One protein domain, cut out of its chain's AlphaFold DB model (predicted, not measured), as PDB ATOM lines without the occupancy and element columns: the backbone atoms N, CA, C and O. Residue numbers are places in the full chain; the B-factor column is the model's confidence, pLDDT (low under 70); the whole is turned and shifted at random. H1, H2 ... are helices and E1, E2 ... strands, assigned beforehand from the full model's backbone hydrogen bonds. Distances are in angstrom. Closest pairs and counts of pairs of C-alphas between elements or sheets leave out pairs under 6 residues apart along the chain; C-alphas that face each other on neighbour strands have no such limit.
ATOM      1  N   LEU A 194     -15.790 -38.859  37.786       76.38
ATOM      2  CA  LEU A 194     -16.226 -38.161  38.988       76.38
ATOM      3  C   LEU A 194     -17.529 -38.783  39.474       76.38
ATOM      4  O   LEU A 194     -18.240 -39.429  38.717       76.38
ATOM      5  N   ILE A 195     -17.869 -38.573  40.737       77.12
ATOM      6  CA  ILE A 195     -19.188 -38.915  41.267       77.12
ATOM      7  C   ILE A 195     -19.867 -37.614  41.650       77.12
ATOM      8  O   ILE A 195     -19.353 -36.872  42.489       77.12
ATOM      9  N   LYS A 196     -21.021 -37.327  41.056       85.19
ATOM     10  CA  LYS A 196     -21.882 -36.235  41.511       85.19
ATOM     11  C   LYS A 196     -22.665 -36.746  42.708       85.19
ATOM     12  O   LYS A 196     -23.525 -37.599  42.544       85.19
ATOM     13  N   VAL A 197     -22.336 -36.256  43.899       79.12
ATOM     14  CA  VAL A 197     -22.813 -36.817  45.168       79.12
ATOM     15  C   VAL A 197     -24.168 -36.241  45.558       79.12
ATOM     16  O   VAL A 197     -25.135 -36.975  45.725       79.12
ATOM     17  N   ALA A 198     -24.232 -34.918  45.714       81.69
ATOM     18  CA  ALA A 198     -25.425 -34.229  46.187       81.69
ATOM     19  C   ALA A 198     -25.391 -32.747  45.801       81.69
ATOM     20  O   ALA A 198     -24.324 -32.164  45.585       81.69
ATOM     21  N   THR A 199     -26.567 -32.130  45.751       81.56
ATOM     22  CA  THR A 199     -26.725 -30.673  45.729       81.56
ATOM     23  C   THR A 199     -26.970 -30.159  47.148       81.56
ATOM     24  O   THR A 199     -27.461 -30.900  48.003       81.56
ATOM     25  N   ALA A 200     -26.576 -28.919  47.410       76.94
ATOM     26  CA  ALA A 200     -26.747 -28.228  48.682       76.94
ATOM     27  C   ALA A 200     -27.134 -26.767  48.429       76.94
ATOM     28  O   ALA A 200     -26.585 -26.110  47.533       76.94
ATOM     29  N   ASP A 201     -28.052 -26.241  49.226       79.00
ATOM     30  CA  ASP A 201     -28.647 -24.925  48.985       79.00
ATOM     31  C   ASP A 201     -27.690 -23.808  49.404       79.00
ATOM     32  O   ASP A 201     -27.530 -22.792  48.719       79.00
ATOM     33  N   ASN A 202     -26.936 -24.051  50.476       83.00
ATOM     34  CA  ASN A 202     -25.947 -23.132  51.020       83.00
ATOM     35  C   ASN A 202     -24.553 -23.778  51.137       83.00
ATOM     36  O   ASN A 202     -24.358 -24.970  50.897       83.00
ATOM     37  N   LEU A 203     -23.542 -22.950  51.412       76.19
ATOM     38  CA  LEU A 203     -22.143 -23.390  51.467       76.19
ATOM     39  C   LEU A 203     -21.853 -24.283  52.685       76.19
ATOM     40  O   LEU A 203     -21.011 -25.173  52.590       76.19
ATOM     41  N   GLN A 204     -22.545 -24.062  53.803       80.12
ATOM     42  CA  GLN A 204     -22.350 -24.820  55.038       80.12
ATOM     43  C   GLN A 204     -22.793 -26.276  54.863       80.12
ATOM     44  O   GLN A 204     -22.005 -27.192  55.088       80.12
ATOM     45  N   GLU A 205     -23.992 -26.486  54.324       82.56
ATOM     46  CA  GLU A 205     -24.527 -27.808  53.990       82.56
ATOM     47  C   GLU A 205     -23.637 -28.536  52.965       82.56
ATOM     48  O   GLU A 205     -23.364 -29.734  53.076       82.56
ATOM     49  N   ALA A 206     -23.122 -27.807  51.971       79.06
ATOM     50  CA  ALA A 206     -22.188 -28.369  51.001       79.06
ATOM     51  C   ALA A 206     -20.896 -28.854  51.671       79.06
ATOM     52  O   ALA A 206     -20.363 -29.904  51.308       79.06
ATOM     53  N   GLN A 207     -20.396 -28.106  52.656       81.06
ATOM     54  CA  GLN A 207     -19.174 -28.447  53.375       81.06
ATOM     55  C   GLN A 207     -19.370 -29.646  54.309       81.06
ATOM     56  O   GLN A 207     -18.491 -30.505  54.376       81.06
ATOM     57  N   GLU A 208     -20.521 -29.754  54.971       85.56
ATOM     58  CA  GLU A 208     -20.894 -30.929  55.770       85.56
ATOM     59  C   GLU A 208     -20.916 -32.193  54.905       85.56
ATOM     60  O   GLU A 208     -20.280 -33.197  55.236       85.56
ATOM     61  N   LYS A 209     -21.545 -32.110  53.729       82.69
ATOM     62  CA  LYS A 209     -21.600 -33.218  52.769       82.69
ATOM     63  C   LYS A 209     -20.220 -33.597  52.227       82.69
ATOM     64  O   LYS A 209     -19.924 -34.784  52.111       82.69
ATOM     65  N   VAL A 210     -19.354 -32.619  51.943       78.88
ATOM     66  CA  VAL A 210     -17.948 -32.864  51.567       78.88
ATOM     67  C   VAL A 210     -17.195 -33.584  52.688       78.88
ATOM     68  O   VAL A 210     -16.460 -34.534  52.421       78.88
ATOM     69  N   ASN A 211     -17.372 -33.155  53.938       79.88
ATOM     70  CA  ASN A 211     -16.687 -33.746  55.085       79.88
ATOM     71  C   ASN A 211     -17.137 -35.193  55.328       79.88
ATOM     72  O   ASN A 211     -16.285 -36.050  55.552       79.88
ATOM     73  N   ALA A 212     -18.433 -35.483  55.202       82.12
ATOM     74  CA  ALA A 212     -18.969 -36.840  55.319       82.12
ATOM     75  C   ALA A 212     -18.358 -37.799  54.282       82.12
ATOM     76  O   ALA A 212     -17.939 -38.902  54.621       82.12
ATOM     77  N   VAL A 213     -18.213 -37.365  53.025       75.81
ATOM     78  CA  VAL A 213     -17.571 -38.190  51.985       75.81
ATOM     79  C   VAL A 213     -16.078 -38.392  52.268       75.81
ATOM     80  O   VAL A 213     -15.549 -39.485  52.071       75.81
ATOM     81  N   ARG A 214     -15.392 -37.371  52.796       77.25
ATOM     82  CA  ARG A 214     -13.975 -37.479  53.179       77.25
ATOM     83  C   ARG A 214     -13.740 -38.425  54.355       77.25
ATOM     84  O   ARG A 214     -12.697 -39.071  54.385       77.25
ATOM     85  N   GLN A 215     -14.694 -38.563  55.280       76.12
ATOM     86  CA  GLN A 215     -14.618 -39.555  56.363       76.12
ATOM     87  C   GLN A 215     -14.581 -41.000  55.838       76.12
ATOM     88  O   GLN A 215     -14.006 -41.866  56.488       76.12
ATOM     89  N   LEU A 216     -15.100 -41.251  54.632       72.94
ATOM     90  CA  LEU A 216     -15.000 -42.548  53.949       72.94
ATOM     91  C   LEU A 216     -13.641 -42.776  53.258       72.94
ATOM     92  O   LEU A 216     -13.466 -43.765  52.541       72.94
ATOM     93  N   GLY A 217     -12.693 -41.847  53.415       73.56
ATOM     94  CA  GLY A 217     -11.400 -41.865  52.731       73.56
ATOM     95  C   GLY A 217     -11.482 -41.501  51.246       73.56
ATOM     96  O   GLY A 217     -10.554 -41.795  50.495       73.56
ATOM     97  N   ILE A 218     -12.583 -40.886  50.801       76.31
ATOM     98  CA  ILE A 218     -12.809 -40.534  49.397       76.31
ATOM     99  C   ILE A 218     -12.530 -39.033  49.190       76.31
ATOM    100  O   ILE A 218     -13.091 -38.202  49.911       76.31
ATOM    101  N   PRO A 219     -11.702 -38.641  48.201       75.44
ATOM    102  CA  PRO A 219     -11.510 -37.235  47.856       75.44
ATOM    103  C   PRO A 219     -12.833 -36.599  47.427       75.44
ATOM    104  O   PRO A 219     -13.516 -37.132  46.556       75.44
ATOM    105  N   ALA A 220     -13.188 -35.456  48.014       79.25
ATOM    106  CA  ALA A 220     -14.413 -34.733  47.680       79.25
ATOM    107  C   ALA A 220     -14.229 -33.215  47.739       79.25
ATOM    108  O   ALA A 220     -13.421 -32.707  48.527       79.25
ATOM    109  N   TYR A 221     -14.992 -32.492  46.923       77.25
ATOM    110  CA  TYR A 221     -14.977 -31.033  46.844       77.25
ATOM    111  C   TYR A 221     -16.348 -30.471  46.456       77.25
ATOM    112  O   TYR A 221     -17.160 -31.138  45.818       77.25
ATOM    113  N   ASN A 222     -16.603 -29.222  46.843       81.19
ATOM    114  CA  ASN A 222     -17.782 -28.471  46.430       81.19
ATOM    115  C   ASN A 222     -17.455 -27.602  45.205       81.19
ATOM    116  O   ASN A 222     -16.402 -26.967  45.151       81.19
ATOM    117  N   LYS A 223     -18.377 -27.538  44.245       77.62
ATOM    118  CA  LYS A 223     -18.344 -26.637  43.094       77.62
ATOM    119  C   LYS A 223     -19.578 -25.732  43.132       77.62
ATOM    120  O   LYS A 223     -20.700 -26.189  42.917       77.62
ATOM    121  N   LYS A 224     -19.361 -24.433  43.364       75.94
ATOM    122  CA  LYS A 224     -20.395 -23.397  43.244       75.94
ATOM    123  C   LYS A 224     -20.334 -22.775  41.855       75.94
ATOM    124  O   LYS A 224     -19.287 -22.288  41.437       75.94
ATOM    125  N   SER A 225     -21.460 -22.768  41.152       65.44
ATOM    126  CA  SER A 225     -21.623 -21.989  39.921       65.44
ATOM    127  C   SER A 225     -22.543 -20.793  40.185       65.44
ATOM    128  O   SER A 225     -23.482 -20.933  40.977       65.44
ATOM    129  N   PRO A 226     -22.301 -19.626  39.555       60.91
ATOM    130  CA  PRO A 226     -23.178 -18.465  39.691       60.91
ATOM    131  C   PRO A 226     -24.636 -18.845  39.398       60.91
ATOM    132  O   PRO A 226     -24.914 -19.487  38.387       60.91
ATOM    133  N   GLY A 227     -25.551 -18.513  40.312       60.88
ATOM    134  CA  GLY A 227     -26.982 -18.815  40.171       60.88
ATOM    135  C   GLY A 227     -27.393 -20.288  40.340       60.88
ATOM    136  O   GLY A 227     -28.565 -20.591  40.152       60.88
ATOM    137  N   LYS A 228     -26.483 -21.209  40.703       58.84
ATOM    138  CA  LYS A 228     -26.798 -22.632  40.965       58.84
ATOM    139  C   LYS A 228     -26.583 -23.020  42.435       58.84
ATOM    140  O   LYS A 228     -25.763 -22.388  43.118       58.84
ATOM    141  N   PRO A 229     -27.269 -24.064  42.943       65.81
ATOM    142  CA  PRO A 229     -26.942 -24.650  44.241       65.81
ATOM    143  C   PRO A 229     -25.501 -25.182  44.242       65.81
ATOM    144  O   PRO A 229     -24.899 -25.428  43.194       65.81
ATOM    145  N   ASN A 230     -24.926 -25.307  45.431       77.62
ATOM    146  CA  ASN A 230     -23.627 -25.944  45.618       77.62
ATOM    147  C   ASN A 230     -23.724 -27.413  45.191       77.62
ATOM    148  O   ASN A 230     -24.708 -28.079  45.508       77.62
ATOM    149  N   VAL A 231     -22.724 -27.929  44.480       81.38
ATOM    150  CA  VAL A 231     -22.703 -29.335  44.057       81.38
ATOM    151  C   VAL A 231     -21.464 -30.007  44.615       81.38
ATOM    152  O   VAL A 231     -20.343 -29.559  44.374       81.38
ATOM    153  N   VAL A 232     -21.671 -31.100  45.341       83.44
ATOM    154  CA  VAL A 232     -20.601 -31.903  45.928       83.44
ATOM    155  C   VAL A 232     -20.199 -33.002  44.954       83.44
ATOM    156  O   VAL A 232     -21.036 -33.791  44.511       83.44
ATOM    157  N   PHE A 233     -18.910 -33.055  44.640       83.62
ATOM    158  CA  PHE A 233     -18.297 -34.071  43.794       83.62
ATOM    159  C   PHE A 233     -17.304 -34.911  44.592       83.62
ATOM    160  O   PHE A 233     -16.639 -34.390  45.489       83.62
ATOM    161  N   ALA A 234     -17.175 -36.188  44.231       80.06
ATOM    162  CA  ALA A 234     -16.134 -37.086  44.719       80.06
ATOM    163  C   ALA A 234     -15.240 -37.577  43.567       80.06
ATOM    164  O   ALA A 234     -15.731 -37.823  42.464       80.06
ATOM    165  N   GLY A 235     -13.935 -37.702  43.813       77.81
ATOM    166  CA  GLY A 235     -12.911 -38.033  42.814       77.81
ATOM    167  C   GLY A 235     -11.855 -36.927  42.640       77.81
ATOM    168  O   GLY A 235     -11.742 -36.049  43.502       77.81
ATOM    169  N   PRO A 236     -11.069 -36.942  41.546       71.75
ATOM    170  CA  PRO A 236     -11.214 -37.773  40.341       71.75
ATOM    171  C   PRO A 236     -10.698 -39.216  40.491       71.75
ATOM    172  O   PRO A 236      -9.697 -39.462  41.163       71.75
ATOM    173  N   PHE A 237     -11.350 -40.158  39.807       68.25
ATOM    174  CA  PHE A 237     -10.995 -41.581  39.755       68.25
ATOM    175  C   PHE A 237     -10.447 -41.966  38.380       68.25
ATOM    176  O   PHE A 237     -10.928 -41.493  37.350       68.25
ATOM    177  N   LYS A 238      -9.434 -42.838  38.359       68.81
ATOM    178  CA  LYS A 238      -8.763 -43.267  37.120       68.81
ATOM    179  C   LYS A 238      -9.578 -44.276  36.317       68.81
ATOM    180  O   LYS A 238      -9.469 -44.279  35.100       68.81
ATOM    181  N   THR A 239     -10.365 -45.121  36.980       64.69
ATOM    182  CA  THR A 239     -11.165 -46.163  36.331       64.69
ATOM    183  C   THR A 239     -12.622 -46.100  36.780       64.69
ATOM    184  O   THR A 239     -12.931 -45.651  37.888       64.69
ATOM    185  N   ARG A 240     -13.531 -46.594  35.932       65.75
ATOM    186  CA  ARG A 240     -14.961 -46.706  36.253       65.75
ATOM    187  C   ARG A 240     -15.219 -47.657  37.425       65.75
ATOM    188  O   ARG A 240     -16.123 -47.404  38.213       65.75
ATOM    189  N   ALA A 241     -14.407 -48.704  37.568       60.19
ATOM    190  CA  ALA A 241     -14.496 -49.651  38.675       60.19
ATOM    191  C   ALA A 241     -14.179 -48.980  40.025       60.19
ATOM    192  O   ALA A 241     -14.943 -49.129  40.975       60.19
ATOM    193  N   ASP A 242     -13.120 -48.163  40.094       67.75
ATOM    194  CA  ASP A 242     -12.780 -47.409  41.312       67.75
ATOM    195  C   ASP A 242     -13.905 -46.439  41.701       67.75
ATOM    196  O   ASP A 242     -14.256 -46.309  42.876       67.75
ATOM    197  N   ALA A 243     -14.511 -45.793  40.701       69.19
ATOM    198  CA  ALA A 243     -15.657 -44.917  40.901       69.19
ATOM    199  C   ALA A 243     -16.905 -45.691  41.372       69.19
ATOM    200  O   ALA A 243     -17.628 -45.197  42.231       69.19
ATOM    201  N   GLN A 244     -17.150 -46.915  40.890       71.44
ATOM    202  CA  GLN A 244     -18.255 -47.765  41.367       71.44
ATOM    203  C   GLN A 244     -18.065 -48.204  42.823       71.44
ATOM    204  O   GLN A 244     -19.011 -48.149  43.610       71.44
ATOM    205  N   VAL A 245     -16.841 -48.569  43.215       70.00
ATOM    206  CA  VAL A 245     -16.522 -48.917  44.610       70.00
ATOM    207  C   VAL A 245     -16.728 -47.715  45.532       70.00
ATOM    208  O   VAL A 245     -17.322 -47.842  46.605       70.00
ATOM    209  N   ALA A 246     -16.267 -46.532  45.121       70.62
ATOM    210  CA  ALA A 246     -16.485 -45.299  45.870       70.62
ATOM    211  C   ALA A 246     -17.974 -44.919  45.932       70.62
ATOM    212  O   ALA A 246     -18.444 -44.462  46.974       70.62
ATOM    213  N   LEU A 247     -18.727 -45.158  44.857       78.19
ATOM    214  CA  LEU A 247     -20.160 -44.895  44.799       78.19
ATOM    215  C   LEU A 247     -20.941 -45.741  45.810       78.19
ATOM    216  O   LEU A 247     -21.743 -45.190  46.559       78.19
ATOM    217  N   ALA A 248     -20.651 -47.041  45.896       72.38
ATOM    218  CA  ALA A 248     -21.290 -47.934  46.863       72.38
ATOM    219  C   ALA A 248     -21.060 -47.475  48.316       72.38
ATOM    220  O   ALA A 248     -21.971 -47.499  49.143       72.38
ATOM    221  N   ARG A 249     -19.854 -46.979  48.624       75.50
ATOM    222  CA  ARG A 249     -19.537 -46.402  49.943       75.50
ATOM    223  C   ARG A 249     -20.274 -45.092  50.198       75.50
ATOM    224  O   ARG A 249     -20.654 -44.813  51.322       75.50
ATOM    225  N   ILE A 250     -20.473 -44.273  49.172       77.00
ATOM    226  CA  ILE A 250     -21.237 -43.030  49.301       77.00
ATOM    227  C   ILE A 250     -22.718 -43.339  49.549       77.00
ATOM    228  O   ILE A 250     -23.341 -42.690  50.385       77.00
ATOM    229  N   HIS A 251     -23.276 -44.358  48.893       76.75
ATOM    230  CA  HIS A 251     -24.657 -44.798  49.118       76.75
ATOM    231  C   HIS A 251     -24.908 -45.281  50.554       76.75
ATOM    232  O   HIS A 251     -26.016 -45.095  51.063       76.75
ATOM    233  N   SER A 252     -23.890 -45.799  51.252       71.19
ATOM    234  CA  SER A 252     -24.025 -46.210  52.658       71.19
ATOM    235  C   SER A 252     -24.219 -45.044  53.641       71.19
ATOM    236  O   SER A 252     -24.665 -45.271  54.763       71.19
ATOM    237  N   LEU A 253     -23.982 -43.790  53.225       72.44
ATOM    238  CA  LEU A 253     -24.277 -42.591  54.029       72.44
ATOM    239  C   LEU A 253     -25.788 -42.292  54.145       72.44
ATOM    240  O   LEU A 253     -26.189 -41.415  54.910       72.44
ATOM    241  N   GLY A 254     -26.648 -43.004  53.408       70.75
ATOM    242  CA  GLY A 254     -28.104 -42.958  53.577       70.75
ATOM    243  C   GLY A 254     -28.830 -41.914  52.718       70.75
ATOM    244  O   GLY A 254     -28.388 -41.558  51.625       70.75
ATOM    245  N   LYS A 255     -30.002 -41.450  53.188       63.09
ATOM    246  CA  LYS A 255     -31.029 -40.725  52.396       63.09
ATOM    247  C   LYS A 255     -30.514 -39.543  51.553       63.09
ATOM    248  O   LYS A 255     -31.064 -39.285  50.491       63.09
ATOM    249  N   GLY A 256     -29.454 -38.848  51.974       66.69
ATOM    250  CA  GLY A 256     -28.887 -37.703  51.242       66.69
ATOM    251  C   GLY A 256     -27.962 -38.052  50.068       66.69
ATOM    252  O   GLY A 256     -27.581 -37.156  49.317       66.69
ATOM    253  N   TYR A 257     -27.595 -39.328  49.912       72.19
ATOM    254  CA  TYR A 257     -26.496 -39.766  49.044       72.19
ATOM    255  C   TYR A 257     -26.907 -40.823  48.010       72.19
ATOM    256  O   TYR A 257     -26.132 -41.118  47.106       72.19
ATOM    257  N   LYS A 258     -28.138 -41.349  48.081       62.88
ATOM    258  CA  LYS A 258     -28.658 -42.385  47.163       62.88
ATOM    259  C   LYS A 258     -28.690 -41.962  45.690       62.88
ATOM    260  O   LYS A 258     -28.542 -42.793  44.805       62.88
ATOM    261  N   ARG A 259     -28.837 -40.660  45.419       67.94
ATOM    262  CA  ARG A 259     -28.843 -40.087  44.057       67.94
ATOM    263  C   ARG A 259     -27.443 -39.865  43.477       67.94
ATOM    264  O   ARG A 259     -27.313 -39.314  42.377       67.94
ATOM    265  N   ALA A 260     -26.399 -40.261  44.208       76.75
ATOM    266  CA  ALA A 260     -25.045 -40.176  43.705       76.75
ATOM    267  C   ALA A 260     -24.890 -41.058  42.460       76.75
ATOM    268  O   ALA A 260     -25.398 -42.179  42.423       76.75
ATOM    269  N   HIS A 261     -24.198 -40.553  41.443       74.88
ATOM    270  CA  HIS A 261     -23.922 -41.286  40.207       74.88
ATOM    271  C   HIS A 261     -22.581 -40.861  39.614       74.88
ATOM    272  O   HIS A 261     -22.088 -39.759  39.871       74.88
ATOM    273  N   ILE A 262     -21.991 -41.761  38.831       73.81
ATOM    274  CA  ILE A 262     -20.723 -41.527  38.143       73.81
ATOM    275  C   ILE A 262     -20.983 -40.650  36.914       73.81
ATOM    276  O   ILE A 262     -21.950 -40.865  36.190       73.81
ATOM    277  N   VAL A 263     -20.106 -39.680  36.697       74.81
ATOM    278  CA  VAL A 263     -20.081 -38.751  35.567       74.81
ATOM    279  C   VAL A 263     -18.682 -38.750  34.965       74.81
ATOM    280  O   VAL A 263     -17.688 -38.757  35.696       74.81
ATOM    281  N   GLU A 264     -18.601 -38.736  33.639       65.88
ATOM    282  CA  GLU A 264     -17.334 -38.611  32.923       65.88
ATOM    283  C   GLU A 264     -16.924 -37.133  32.830       65.88
ATOM    284  O   GLU A 264     -17.748 -36.227  32.690       65.88
ATOM    285  N   LYS A 265     -15.625 -36.862  32.977       55.44
ATOM    286  CA  LYS A 265     -15.055 -35.511  32.962       55.44
ATOM    287  C   LYS A 265     -15.160 -34.941  31.540       55.44
ATOM    288  O   LYS A 265     -14.241 -35.088  30.744       55.44
TER     289      LYS A 265
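This is residues 194 to 265 of the 267 residues of the protein "Tetratricopeptide repeat protein" of Deltaproteobacteria bacterium (UniProt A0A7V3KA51). A strongly twisted antiparallel sheet, E2 E3 E1 E4, has helices H1 and H2 over one face, the other bare: two layers. The 72 printed residues include, in order, E1 H1 E2 E3 H2 E4, a mixed class. The whole is compact, radius of gyration of the C-alphas 11.3 A, spanning 33 by 25 by 18 A.

E1, residues 194 to 200, is antiparallel to E3, residues 230 to 237, with N 195 and O 234 2.8 A apart. H1, residues 203 to 215, is on the sheet over E3, height 8.0 A. H2, residues 240 to 251, is on the same face, over E1, height 8.5 A. Their closest C-alphas, Val 213 and Ile 250, are 6.6 A apart: close but not clearly touching. Every O i to N i+4 pair in both is within hydrogen-bond range.

E2, residues 220 to 223, spans 10.1 A; E4, residues 261 to 264, 10.2 A. E1 begins at C-alpha (-16.226, -38.161, 38.988); E4 ends at (-17.334, -38.611, 32.923).

The printed part has no cut and no long link. Residues 225 to 229 and 237 to 243 are among those under pLDDT 70.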